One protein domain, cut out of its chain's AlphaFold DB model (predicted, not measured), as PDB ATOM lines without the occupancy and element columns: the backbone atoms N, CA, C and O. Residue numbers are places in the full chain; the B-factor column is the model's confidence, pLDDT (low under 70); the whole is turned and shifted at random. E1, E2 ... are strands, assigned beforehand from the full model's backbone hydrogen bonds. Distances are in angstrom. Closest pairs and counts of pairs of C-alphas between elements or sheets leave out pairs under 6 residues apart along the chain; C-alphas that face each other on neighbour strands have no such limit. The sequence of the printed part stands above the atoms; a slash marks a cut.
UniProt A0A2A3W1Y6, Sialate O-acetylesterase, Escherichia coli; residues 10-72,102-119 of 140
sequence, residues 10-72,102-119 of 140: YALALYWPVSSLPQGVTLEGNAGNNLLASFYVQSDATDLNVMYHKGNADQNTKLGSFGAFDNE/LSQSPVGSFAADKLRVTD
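Overview. This is residues 10 to 72 and 102 to 119 of the 140 residues of the protein "Sialate O-acetylesterase" of Escherichia coli (UniProt A0A2A3W1Y6). A single twisted sheet of five antiparallel strands makes the body, with E1 and E2 long and side by side, E3 and E4 carrying the sheet on to one edge, and the short E5 at the other edge. A long loop, residues 18 to 34, runs out past the end of E1 and folds back to E2; its Gln 23 lies at one end of the longest axis, and Asp 70, just after E4, lies near the other. The 81 printed residues hold no named helix and five named strands, E1 to E5 along the chain, in the sheet order E4, E3, E2, E1, E5; the class is all strand, although under half of the residues, 34 of 81, are in named elements. The whole is elongated, with spans of 42 by 22 by 19 A, yet only just compact, close to loose, with a radius of gyration of the C-alphas of 13.6 A.

Arrangement. The printed part begins with E1, residues 10 to 17, an inner strand of the sheet. A long link of 17 residues leads to E2, residues 35 to 43, also an inner strand. E1 and E2 form a hairpin and are antiparallel, with 176 degrees between their directions; the C-alphas of Ala 13 and Tyr 40 face each other at 4.0 A. N 14 and O 39, at 2.8 A, are within hydrogen-bond range, as are N 41 and O 12, at 2.8 A. A tight link of 3 residues joins E2 to E3, residues 47 to 52, and these two form a hairpin, antiparallel at 160 degrees, with N 51 and O 40 within hydrogen-bond range at 2.8 A. A short link of 8 residues leads from E3 to E4, residues 61 to 68, which is an edge strand and bends by 60 degrees at residue 64. E3 and E4 form a hairpin, antiparallel at 160 degrees; N 52 and O 61 are 2.8 A apart and N 66 and O 48 are 2.9 A apart, both within hydrogen-bond range. E1 to E4 make a meander, each strand the antiparallel neighbour of the one before. Across the cut comes E5, residues 116 to 118, the other edge strand. It is antiparallel to E1 at 163 degrees, with N 13 and O 118 within hydrogen-bond range at 2.7 A. E1 and E4 are apart, and E5 is apart from E3 and from E4.

Along the chain. E1 begins at C-alpha 10, at (30.345, 20.173, 25.630), and measures 20.2 A from first to last C-alpha. E2, with 9 residues the longest strand, measures 23.1 A and ends at C-alpha 43, at (35.230, 19.020, 21.376). E3 has 6 residues and measures 15.8 A. E4 has 8 residues and measures 18.4 A. E5 has 3 residues, measures 6.3 A and ends at C-alpha 118, at (27.938, 22.376, 34.918).

Size, cuts and confidence. The two C-alphas farthest apart are those of Gln 23 and Asp 70, at 43.1 A, while the first and last printed C-alphas, of Tyr 10 and Asp 119, are 6.6 A apart. From edge to edge of the sheet the strands' lines turn by 51 degrees, and its C-alphas lie up to 5.3 A off the best plane through them. Residues 73 to 101 are not printed, and C-alphas 72 and 102 across the cut are 29.0 A apart. Of the links that are printed whole, the one from E1 to E2 is long. Residues 102 to 115 are a further long stretch with no named element. The mean pLDDT of the printed part is 96.1, and no printed residue is under 70.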
ATOM      1  N   TYR A  10      29.804  19.740  24.346       98.38
ATOM      2  CA  TYR A  10      30.345  20.173  25.630       98.38
ATOM      3  C   TYR A  10      30.621  18.982  26.548       98.38
ATOM      4  O   TYR A  10      29.857  18.015  26.566       98.38
ATOM      5  N   ALA A  11      31.697  19.084  27.327       98.19
ATOM      6  CA  ALA A  11      31.985  18.176  28.432       98.19
ATOM      7  C   ALA A  11      31.612  18.822  29.774       98.19
ATOM      8  O   ALA A  11      30.741  18.327  30.478       98.19
ATOM      9  N   LEU A  12      32.238  19.952  30.116       97.19
ATOM     10  CA  LEU A  12      31.990  20.669  31.370       97.19
ATOM     11  C   LEU A  12      32.341  22.156  31.251       97.19
ATOM     12  O   LEU A  12      33.127  22.545  30.393       97.19
ATOM     13  N   ALA A  13      31.819  22.977  32.155       98.12
ATOM     14  CA  ALA A  13      32.241  24.353  32.382       98.12
ATOM     15  C   ALA A  13      32.425  24.671  33.858       98.12
ATOM     16  O   ALA A  13      31.746  24.115  34.725       98.12
ATOM     17  N   LEU A  14      33.311  25.634  34.093       98.44
ATOM     18  CA  LEU A  14      33.622  26.244  35.371       98.44
ATOM     19  C   LEU A  14      33.224  27.719  35.309       98.44
ATOM     20  O   LEU A  14      33.824  28.504  34.570       98.44
ATOM     21  N   TYR A  15      32.232  28.092  36.112       98.44
ATOM     22  CA  TYR A  15      31.817  29.479  36.286       98.44
ATOM     23  C   TYR A  15      31.991  29.888  37.739       98.44
ATOM     24  O   TYR A  15      31.464  29.235  38.634       98.44
ATOM     25  N   TRP A  16      32.706  30.980  37.978       98.62
ATOM     26  CA  TRP A  16      32.877  31.531  39.315       98.62
ATOM     27  C   TRP A  16      32.669  33.045  39.290       98.62
ATOM     28  O   TRP A  16      33.642  33.802  39.232       98.62
ATOM     29  N   PRO A  17      31.403  33.499  39.276       98.25
ATOM     30  CA  PRO A  17      31.083  34.908  39.457       98.25
ATOM     31  C   PRO A  17      31.490  35.378  40.846       98.25
ATOM     32  O   PRO A  17      31.353  34.637  41.820       98.25
ATOM     33  N   VAL A  18      31.950  36.620  40.929       98.38
ATOM     34  CA  VAL A  18      32.322  37.267  42.190       98.38
ATOM     35  C   VAL A  18      31.475  38.507  42.421       98.38
ATOM     36  O   VAL A  18      31.191  39.262  41.491       98.38
ATOM     37  N   SER A  19      31.060  38.719  43.667       97.62
ATOM     38  CA  SER A  19      30.262  39.885  44.055       97.62
ATOM     39  C   SER A  19      31.064  41.184  43.988       97.62
ATOM     40  O   SER A  19      30.498  42.260  43.797       97.62
ATOM     41  N   SER A  20      32.386  41.091  44.129       97.62
ATOM     42  CA  SER A  20      33.305  42.221  44.055       97.62
ATOM     43  C   SER A  20      34.718  41.777  43.676       97.62
ATOM     44  O   SER A  20      35.083  40.611  43.814       97.62
ATOM     45  N   LEU A  21      35.513  42.730  43.186       98.50
ATOM     46  CA  LEU A  21      36.956  42.585  42.990       98.50
ATOM     47  C   LEU A  21      37.698  43.413  44.050       98.50
ATOM     48  O   LEU A  21      37.130  44.384  44.562       98.50
ATOM     49  N   PRO A  22      38.963  43.080  44.365       98.19
ATOM     50  CA  PRO A  22      39.798  43.930  45.204       98.19
ATOM     51  C   PRO A  22      39.897  45.361  44.658       98.19
ATOM     52  O   PRO A  22      39.786  45.602  43.454       98.19
ATOM     53  N   GLN A  23      40.145  46.326  45.544       97.88
ATOM     54  CA  GLN A  23      40.263  47.730  45.157       97.88
ATOM     55  C   GLN A  23      41.336  47.924  44.073       97.88
ATOM     56  O   GLN A  23      42.467  47.464  44.214       97.88
ATOM     57  N   GLY A  24      40.979  48.641  43.004       97.19
ATOM     58  CA  GLY A  24      41.881  48.935  41.883       97.19
ATOM     59  C   GLY A  24      42.035  47.802  40.864       97.19
ATOM     60  O   GLY A  24      42.727  47.995  39.868       97.19
ATOM     61  N   VAL A  25      41.385  46.653  41.075       98.31
ATOM     62  CA  VAL A  25      41.375  45.535  40.123       98.31
ATOM     63  C   VAL A  25      40.152  45.634  39.222       98.31
ATOM     64  O   VAL A  25      39.020  45.694  39.697       98.31
ATOM     65  N   THR A  26      40.389  45.581  37.915       97.69
ATOM     66  CA  THR A  26      39.347  45.582  36.885       97.69
ATOM     67  C   THR A  26      39.689  44.517  35.853       97.69
ATOM     68  O   THR A  26      40.834  44.445  35.413       97.69
ATOM     69  N   LEU A  27      38.713  43.688  35.474       97.62
ATOM     70  CA  LEU A  27      38.884  42.736  34.372       97.62
ATOM     71  C   LEU A  27      38.808  43.463  33.025       97.62
ATOM     72  O   LEU A  27      38.133  44.484  32.906       97.62
ATOM     73  N   GLU A  28      39.459  42.922  31.999       95.75
ATOM     74  CA  GLU A  28      39.388  43.481  30.646       95.75
ATOM     75  C   GLU A  28      37.974  43.393  30.036       95.75
ATOM     76  O   GLU A  28      37.125  42.612  30.465       95.75
ATOM     77  N   GLY A  29      37.721  44.149  28.967       91.44
ATOM     78  CA  GLY A  29      36.456  44.084  28.229       91.44
ATOM     79  C   GLY A  29      35.255  44.682  28.974       91.44
ATOM     80  O   GLY A  29      35.388  45.324  30.010       91.44
ATOM     81  N   ASN A  30      34.067  44.521  28.387       91.12
ATOM     82  CA  ASN A  30      32.833  45.183  28.828       91.12
ATOM     83  C   ASN A  30      31.590  44.273  28.761       91.12
ATOM     84  O   ASN A  30      30.474  44.754  28.564       91.12
ATOM     85  N   ALA A  31      31.772  42.957  28.895       92.56
ATOM     86  CA  ALA A  31      30.686  41.980  28.786       92.56
ATOM     87  C   ALA A  31      29.768  41.907  30.029       92.56
ATOM     88  O   ALA A  31      28.793  41.160  30.024       92.56
ATOM     89  N   GLY A  32      30.041  42.698  31.074       93.25
ATOM     90  CA  GLY A  32      29.076  43.031  32.125       93.25
ATOM     91  C   GLY A  32      29.268  42.331  33.469       93.25
ATOM     92  O   GLY A  32      28.926  42.924  34.488       93.25
ATOM     93  N   ASN A  33      29.841  41.123  33.514       97.06
ATOM     94  CA  ASN A  33      29.987  40.369  34.766       97.06
ATOM     95  C   ASN A  33      31.451  40.032  35.064       97.06
ATOM     96  O   ASN A  33      32.208  39.665  34.164       97.06
ATOM     97  N   ASN A  34      31.833  40.112  36.341       97.81
ATOM     98  CA  ASN A  34      33.163  39.731  36.813       97.81
ATOM     99  C   ASN A  34      33.165  38.266  37.252       97.81
ATOM    100  O   ASN A  34      32.418  37.880  38.154       97.81
ATOM    101  N   LEU A  35      34.015  37.456  36.624       98.44
ATOM    102  CA  LEU A  35      34.180  36.046  36.954       98.44
ATOM    103  C   LEU A  35      35.670  35.719  37.084       98.44
ATOM    104  O   LEU A  35      36.461  36.101  36.224       98.44
ATOM    105  N   LEU A  36      36.040  34.969  38.126       98.38
ATOM    106  CA  LEU A  36      37.386  34.391  38.256       98.38
ATOM    107  C   LEU A  36      37.559  33.152  37.370       98.38
ATOM    108  O   LEU A  36      38.662  32.846  36.933       98.38
ATOM    109  N   ALA A  37      36.459  32.460  37.071       98.38
ATOM    110  CA  ALA A  37      36.420  31.379  36.097       98.38
ATOM    111  C   ALA A  37      35.216  31.554  35.176       98.38
ATOM    112  O   ALA A  37      34.099  31.772  35.644       98.38
ATOM    113  N   SER A  38      35.443  31.455  33.873       97.88
ATOM    114  CA  SER A  38      34.384  31.377  32.864       97.88
ATOM    115  C   SER A  38      34.865  30.479  31.734       97.88
ATOM    116  O   SER A  38      34.984  30.891  30.584       97.88
ATOM    117  N   PHE A  39      35.273  29.268  32.094       98.50
ATOM    118  CA  PHE A  39      35.991  28.353  31.211       98.50
ATOM    119  C   PHE A  39      35.125  27.147  30.899       98.50
ATOM    120  O   PHE A  39      34.332  26.720  31.735       98.50
ATOM    121  N   TYR A  40      35.280  26.574  29.714       98.38
ATOM    122  CA  TYR A  40      34.572  25.358  29.347       98.38
ATOM    123  C   TYR A  40      35.422  24.434  28.491       98.38
ATOM    124  O   TYR A  40      36.356  24.868  27.824       98.38
ATOM    125  N   VAL A  41      35.079  23.154  28.526       98.62
ATOM    126  CA  VAL A  41      35.689  22.097  27.732       98.62
ATOM    127  C   VAL A  41      34.696  21.651  26.668       98.62
ATOM    128  O   VAL A  41      33.545  21.323  26.976       98.62
ATOM    129  N   GLN A  42      35.132  21.661  25.413       98.19
ATOM    130  CA  GLN A  42      34.305  21.329  24.256       98.19
ATOM    131  C   GLN A  42      35.153  20.643  23.188       98.19
ATOM    132  O   GLN A  42      36.280  21.064  22.923       98.19
ATOM    133  N   SER A  43      34.607  19.612  22.555       98.38
ATOM    134  CA  SER A  43      35.230  19.020  21.376       98.38
ATOM    135  C   SER A  43      35.037  19.902  20.142       98.38
ATOM    136  O   SER A  43      33.976  20.501  19.954       98.38
ATOM    137  N   ASP A  44      36.029  19.949  19.260       97.50
ATOM    138  CA  ASP A  44      35.802  20.328  17.865       97.50
ATOM    139  C   ASP A  44      35.671  19.064  16.993       97.50
ATOM    140  O   ASP A  44      35.191  18.030  17.462       97.50
ATOM    141  N   ALA A  45      36.001  19.145  15.703       97.94
ATOM    142  CA  ALA A  45      35.916  18.002  14.799       97.94
ATOM    143  C   ALA A  45      36.983  16.925  15.059       97.94
ATOM    144  O   ALA A  45      36.841  15.825  14.526       97.94
ATOM    145  N   THR A  46      38.030  17.225  15.834       98.19
ATOM    146  CA  THR A  46      39.137  16.300  16.126       98.19
ATOM    147  C   THR A  46      39.512  16.285  17.603       98.19
ATOM    148  O   THR A  46      39.737  15.214  18.160       98.19
ATOM    149  N   ASP A  47      39.545  17.452  18.237       98.69
ATOM    150  CA  ASP A  47      40.256  17.677  19.490       98.69
ATOM    151  C   ASP A  47      39.312  17.994  20.647       98.69
ATOM    152  O   ASP A  47      38.214  18.518  20.446       98.69
ATOM    153  N   LEU A  48      39.774  17.752  21.876       98.81
ATOM    154  CA  LEU A  48      39.125  18.232  23.094       98.81
ATOM    155  C   LEU A  48      39.790  19.537  23.556       98.81
ATOM    156  O   LEU A  48      40.958  19.561  23.931       98.81
ATOM    157  N   ASN A  49      39.042  20.639  23.548       98.75
ATOM    158  CA  ASN A  49      39.595  21.977  23.747       98.75
ATOM    159  C   ASN A  49      39.175  22.612  25.065       98.75
ATOM    160  O   ASN A  49      38.052  22.418  25.527       98.75
ATOM    161  N   VAL A  50      40.050  23.464  25.604       98.75
ATOM    162  CA  VAL A  50      39.755  24.367  26.720       98.75
ATOM    163  C   VAL A  50      39.484  25.754  26.160       98.75
ATOM    164  O   VAL A  50      40.301  26.328  25.439       98.75
ATOM    165  N   MET A  51      38.336  26.314  26.509       98.44
ATOM    166  CA  MET A  51      37.810  27.543  25.937       98.44
ATOM    167  C   MET A  51      37.491  28.560  27.030       98.44
ATOM    168  O   MET A  51      37.067  28.207  28.131       98.44
ATOM    169  N   TYR A  52      37.649  29.840  26.704       98.06
ATOM    170  CA  TYR A  52      37.278  30.963  27.553       98.06
ATOM    171  C   TYR A  52      35.981  31.614  27.070       98.06
ATOM    172  O   TYR A  52      35.933  32.174  25.972       98.06
ATOM    173  N   HIS A  53      34.939  31.562  27.903       96.00
ATOM    174  CA  HIS A  53      33.628  32.151  27.656       96.00
ATOM    175  C   HIS A  53      33.595  33.622  28.085       96.00
ATOM    176  O   HIS A  53      33.212  33.955  29.214       96.00
ATOM    177  N   LYS A  54      34.002  34.502  27.168       89.88
ATOM    178  CA  LYS A  54      34.098  35.953  27.399       89.88
ATOM    179  C   LYS A  54      33.131  36.802  26.570       89.88
ATOM    180  O   LYS A  54      33.092  38.015  26.733       89.88
ATOM    181  N   GLY A  55      32.338  36.186  25.698       82.56
ATOM    182  CA  GLY A  55      31.375  36.895  24.863       82.56
ATOM    183  C   GLY A  55      30.495  35.939  24.068       82.56
ATOM    184  O   GLY A  55      30.243  34.815  24.497       82.56
ATOM    185  N   ASN A  56      30.043  36.384  22.899       78.69
ATOM    186  CA  ASN A  56      29.384  35.512  21.927       78.69
ATOM    187  C   ASN A  56      30.349  34.419  21.435       78.69
ATOM    188  O   ASN A  56      31.559  34.535  21.614       78.69
ATOM    189  N   ALA A  57      29.829  33.378  20.777       73.31
ATOM    190  CA  ALA A  57      30.630  32.231  20.330       73.31
ATOM    191  C   ALA A  57      31.909  32.638  19.566       73.31
ATOM    192  O   ALA A  57      32.983  32.135  19.879       73.31
ATOM    193  N   ASP A  58      31.819  33.625  18.669       80.88
ATOM    194  CA  ASP A  58      32.958  34.126  17.878       80.88
ATOM    195  C   ASP A  58      33.988  34.928  18.696       80.88
ATOM    196  O   ASP A  58      35.084  35.226  18.227       80.88
ATOM    197  N   GLN A  59      33.633  35.316  19.921       85.00
ATOM    198  CA  GLN A  59      34.493  36.044  20.854       85.00
ATOM    199  C   GLN A  59      35.130  35.114  21.888       85.00
ATOM    200  O   GLN A  59      36.080  35.520  22.566       85.00
ATOM    201  N   ASN A  60      34.636  33.882  22.026       93.31
ATOM    202  CA  ASN A  60      35.248  32.901  22.906       93.31
ATOM    203  C   ASN A  60      36.640  32.541  22.385       93.31
ATOM    204  O   ASN A  60      36.883  32.440  21.186       93.31
ATOM    205  N   THR A  61      37.593  32.392  23.299       95.62
ATOM    206  CA  THR A  61      39.002  32.178  22.942       95.62
ATOM    207  C   THR A  61      39.425  30.773  23.329       95.62
ATOM    208  O   THR A  61      39.180  30.356  24.457       95.62
ATOM    209  N   LYS A  62      40.079  30.043  22.420       97.75
ATOM    210  CA  LYS A  62      40.726  28.769  22.753       97.75
ATOM    211  C   LYS A  62      41.944  29.054  23.638       97.75
ATOM    212  O   LYS A  62      42.833  29.794  23.229       97.75
ATOM    213  N   LEU A  63      41.955  28.499  24.847       98.50
ATOM    214  CA  LEU A  63      43.063  28.601  25.804       98.50
ATOM    215  C   LEU A  63      44.097  27.486  25.606       98.50
ATOM    216  O   LEU A  63      45.256  27.642  25.976       98.50
ATOM    217  N   GLY A  64      43.674  26.371  25.010       98.56
ATOM    218  CA  GLY A  64      44.521  25.233  24.685       98.56
ATOM    219  C   GLY A  64      43.695  24.017  24.274       98.56
ATOM    220  O   GLY A  64      42.479  24.112  24.085       98.56
ATOM    221  N   SER A  65      44.368  22.879  24.131       98.56
ATOM    222  CA  SER A  65      43.779  21.595  23.754       98.56
ATOM    223  C   SER A  65      44.439  20.476  24.553       98.56
ATOM    224  O   SER A  65      45.638  20.551  24.815       98.56
ATOM    225  N   PHE A  66      43.660  19.455  24.909       98.62
ATOM    226  CA  PHE A  66      44.171  18.176  25.411       98.62
ATOM    227  C   PHE A  66      44.747  17.311  24.271       98.62
ATOM    228  O   PHE A  66      45.374  16.288  24.516       98.62
ATOM    229  N   GLY A  67      44.567  17.739  23.016       98.38
ATOM    230  CA  GLY A  67      44.920  16.994  21.813       98.38
ATOM    231  C   GLY A  67      43.699  16.335  21.182       98.38
ATOM    232  O   GLY A  67      42.564  16.774  21.395       98.38
ATOM    233  N   ALA A  68      43.949  15.293  20.384       98.62
ATOM    234  CA  ALA A  68      42.894  14.492  19.773       98.62
ATOM    235  C   ALA A  68      41.947  13.956  20.854       98.62
ATOM    236  O   ALA A  68      42.394  13.541  21.916       98.62
ATOM    237  N   PHE A  69      40.642  13.967  20.583       98.75
ATOM    238  CA  PHE A  69      39.657  13.457  21.528       98.75
ATOM    239  C   PHE A  69      39.926  11.987  21.863       98.75
ATOM    240  O   PHE A  69      39.973  11.135  20.970       98.75
ATOM    241  N   ASP A  70      40.007  11.697  23.154       98.44
ATOM    242  CA  ASP A  70      40.060  10.354  23.707       98.44
ATOM    243  C   ASP A  70      39.220  10.265  24.995       98.44
ATOM    244  O   ASP A  70      38.556  11.229  25.411       98.44
ATOM    245  N   ASN A  71      39.214   9.074  25.599       98.56
ATOM    246  CA  ASN A  71      38.467   8.805  26.824       98.56
ATOM    247  C   ASN A  71      39.380   8.650  28.052       98.56
ATOM    248  O   ASN A  71      38.943   8.136  29.085       98.56
ATOM    249  N   GLU A  72      40.631   9.096  27.954       98.50
ATOM    250  CA  GLU A  72      41.620   8.988  29.017       98.50
ATOM    251  C   GLU A  72      41.392  10.044  30.114       98.50
ATOM    252  O   GLU A  72      40.521  10.931  30.050       98.50
ATOM    253  N   LEU A 102      42.251  37.870  32.394       98.25
ATOM    254  CA  LEU A 102      40.822  37.769  32.660       98.25
ATOM    255  C   LEU A 102      40.086  38.995  32.108       98.25
ATOM    256  O   LEU A 102      40.476  40.144  32.314       98.25
ATOM    257  N   SER A 103      38.960  38.726  31.467       96.81
ATOM    258  CA  SER A 103      37.987  39.688  30.987       96.81
ATOM    259  C   SER A 103      36.615  39.456  31.620       96.81
ATOM    260  O   SER A 103      36.289  38.370  32.106       96.81
ATOM    261  N   GLN A 104      35.770  40.477  31.563       96.56
ATOM    262  CA  GLN A 104      34.356  40.335  31.863       96.56
ATOM    263  C   GLN A 104      33.705  39.276  30.962       96.56
ATOM    264  O   GLN A 104      34.160  39.016  29.846       96.56
ATOM    265  N   SER A 105      32.617  38.683  31.447       95.75
ATOM    266  CA  SER A 105      31.844  37.655  30.747       95.75
ATOM    267  C   SER A 105      30.358  38.026  30.690       95.75
ATOM    268  O   SER A 105      29.859  38.674  31.614       95.75
ATOM    269  N   PRO A 106      29.613  37.593  29.653       93.81
ATOM    270  CA  PRO A 106      28.157  37.748  29.614       93.81
ATOM    271  C   PRO A 106      27.422  36.862  30.638       93.81
ATOM    272  O   PRO A 106      26.214  37.003  30.825       93.81
ATOM    273  N   VAL A 107      28.119  35.939  31.306       93.44
ATOM    274  CA  VAL A 107      27.522  35.001  32.261       93.44
ATOM    275  C   VAL A 107      27.174  35.706  33.578       93.44
ATOM    276  O   VAL A 107      28.032  35.905  34.431       93.44
ATOM    277  N   GLY A 108      25.895  36.054  33.754       89.19
ATOM    278  CA  GLY A 108      25.385  36.744  34.954       89.19
ATOM    279  C   GLY A 108      24.262  36.024  35.710       89.19
ATOM    280  O   GLY A 108      23.747  36.550  36.690       89.19
ATOM    281  N   SER A 109      23.838  34.837  35.267       91.88
ATOM    282  CA  SER A 109      22.689  34.121  35.850       91.88
ATOM    283  C   SER A 109      23.029  33.265  37.075       91.88
ATOM    284  O   SER A 109      22.125  32.830  37.791       91.88
ATOM    285  N   PHE A 110      24.312  32.995  37.324       95.62
ATOM    286  CA  PHE A 110      24.753  32.204  38.470       95.62
ATOM    287  C   PHE A 110      24.908  33.071  39.721       95.62
ATOM    288  O   PHE A 110      25.288  34.237  39.646       95.62
ATOM    289  N   ALA A 111      24.639  32.484  40.888       97.12
ATOM    290  CA  ALA A 111      24.845  33.160  42.165       97.12
ATOM    291  C   ALA A 111      26.328  33.511  42.361       97.12
ATOM    292  O   ALA A 111      27.187  32.647  42.186       97.12
ATOM    293  N   ALA A 112      26.597  34.756  42.759       97.88
ATOM    294  CA  ALA A 112      27.938  35.239  43.065       97.88
ATOM    295  C   ALA A 112      28.609  34.444  44.201       97.88
ATOM    296  O   ALA A 112      27.941  33.859  45.057       97.88
ATOM    297  N   ASP A 113      29.941  34.454  44.190       98.25
ATOM    298  CA  ASP A 113      30.848  33.882  45.190       98.25
ATOM    299  C   ASP A 113      30.737  32.360  45.352       98.25
ATOM    300  O   ASP A 113      31.094  31.791  46.384       98.25
ATOM    301  N   LYS A 114      30.268  31.673  44.305       98.19
ATOM    302  CA  LYS A 114      30.185  30.212  44.252       98.19
ATOM    303  C   LYS A 114      30.827  29.686  42.978       98.19
ATOM    304  O   LYS A 114      30.469  30.113  41.883       98.19
ATOM    305  N   LEU A 115      31.715  28.704  43.125       98.31
ATOM    306  CA  LEU A 115      32.184  27.917  41.992       98.31
ATOM    307  C   LEU A 115      31.049  27.001  41.522       98.31
ATOM    308  O   LEU A 115      30.529  26.177  42.277       98.31
ATOM    309  N   ARG A 116      30.666  27.153  40.260       98.06
ATOM    310  CA  ARG A 116      29.688  26.323  39.571       98.06
ATOM    311  C   ARG A 116      30.409  25.426  38.579       98.06
ATOM    312  O   ARG A 116      31.105  25.914  37.694       98.06
ATOM    313  N   VAL A 117      30.145  24.129  38.693       98.06
ATOM    314  CA  VAL A 117      30.484  23.131  37.677       98.06
ATOM    315  C   VAL A 117      29.192  22.667  37.018       98.06
ATOM    316  O   VAL A 117      28.204  22.401  37.706       98.06
ATOM    317  N   THR A 118      29.152  22.670  35.690       97.31
ATOM    318  CA  THR A 118      27.938  22.376  34.918       97.31
ATOM    319  C   THR A 118      28.294  21.881  33.526       97.31
ATOM    320  O   THR A 118      29.331  22.236  32.986       97.31
ATOM    321  N   ASP A 119      27.398  21.133  32.909       96.00
ATOM    322  CA  ASP A 119      27.428  20.727  31.502       96.00
ATOM    323  C   ASP A 119      26.905  21.808  30.526       96.00
ATOM    324  O   ASP A 119      26.842  21.586  29.321       96.00
TER     325      ASP A 119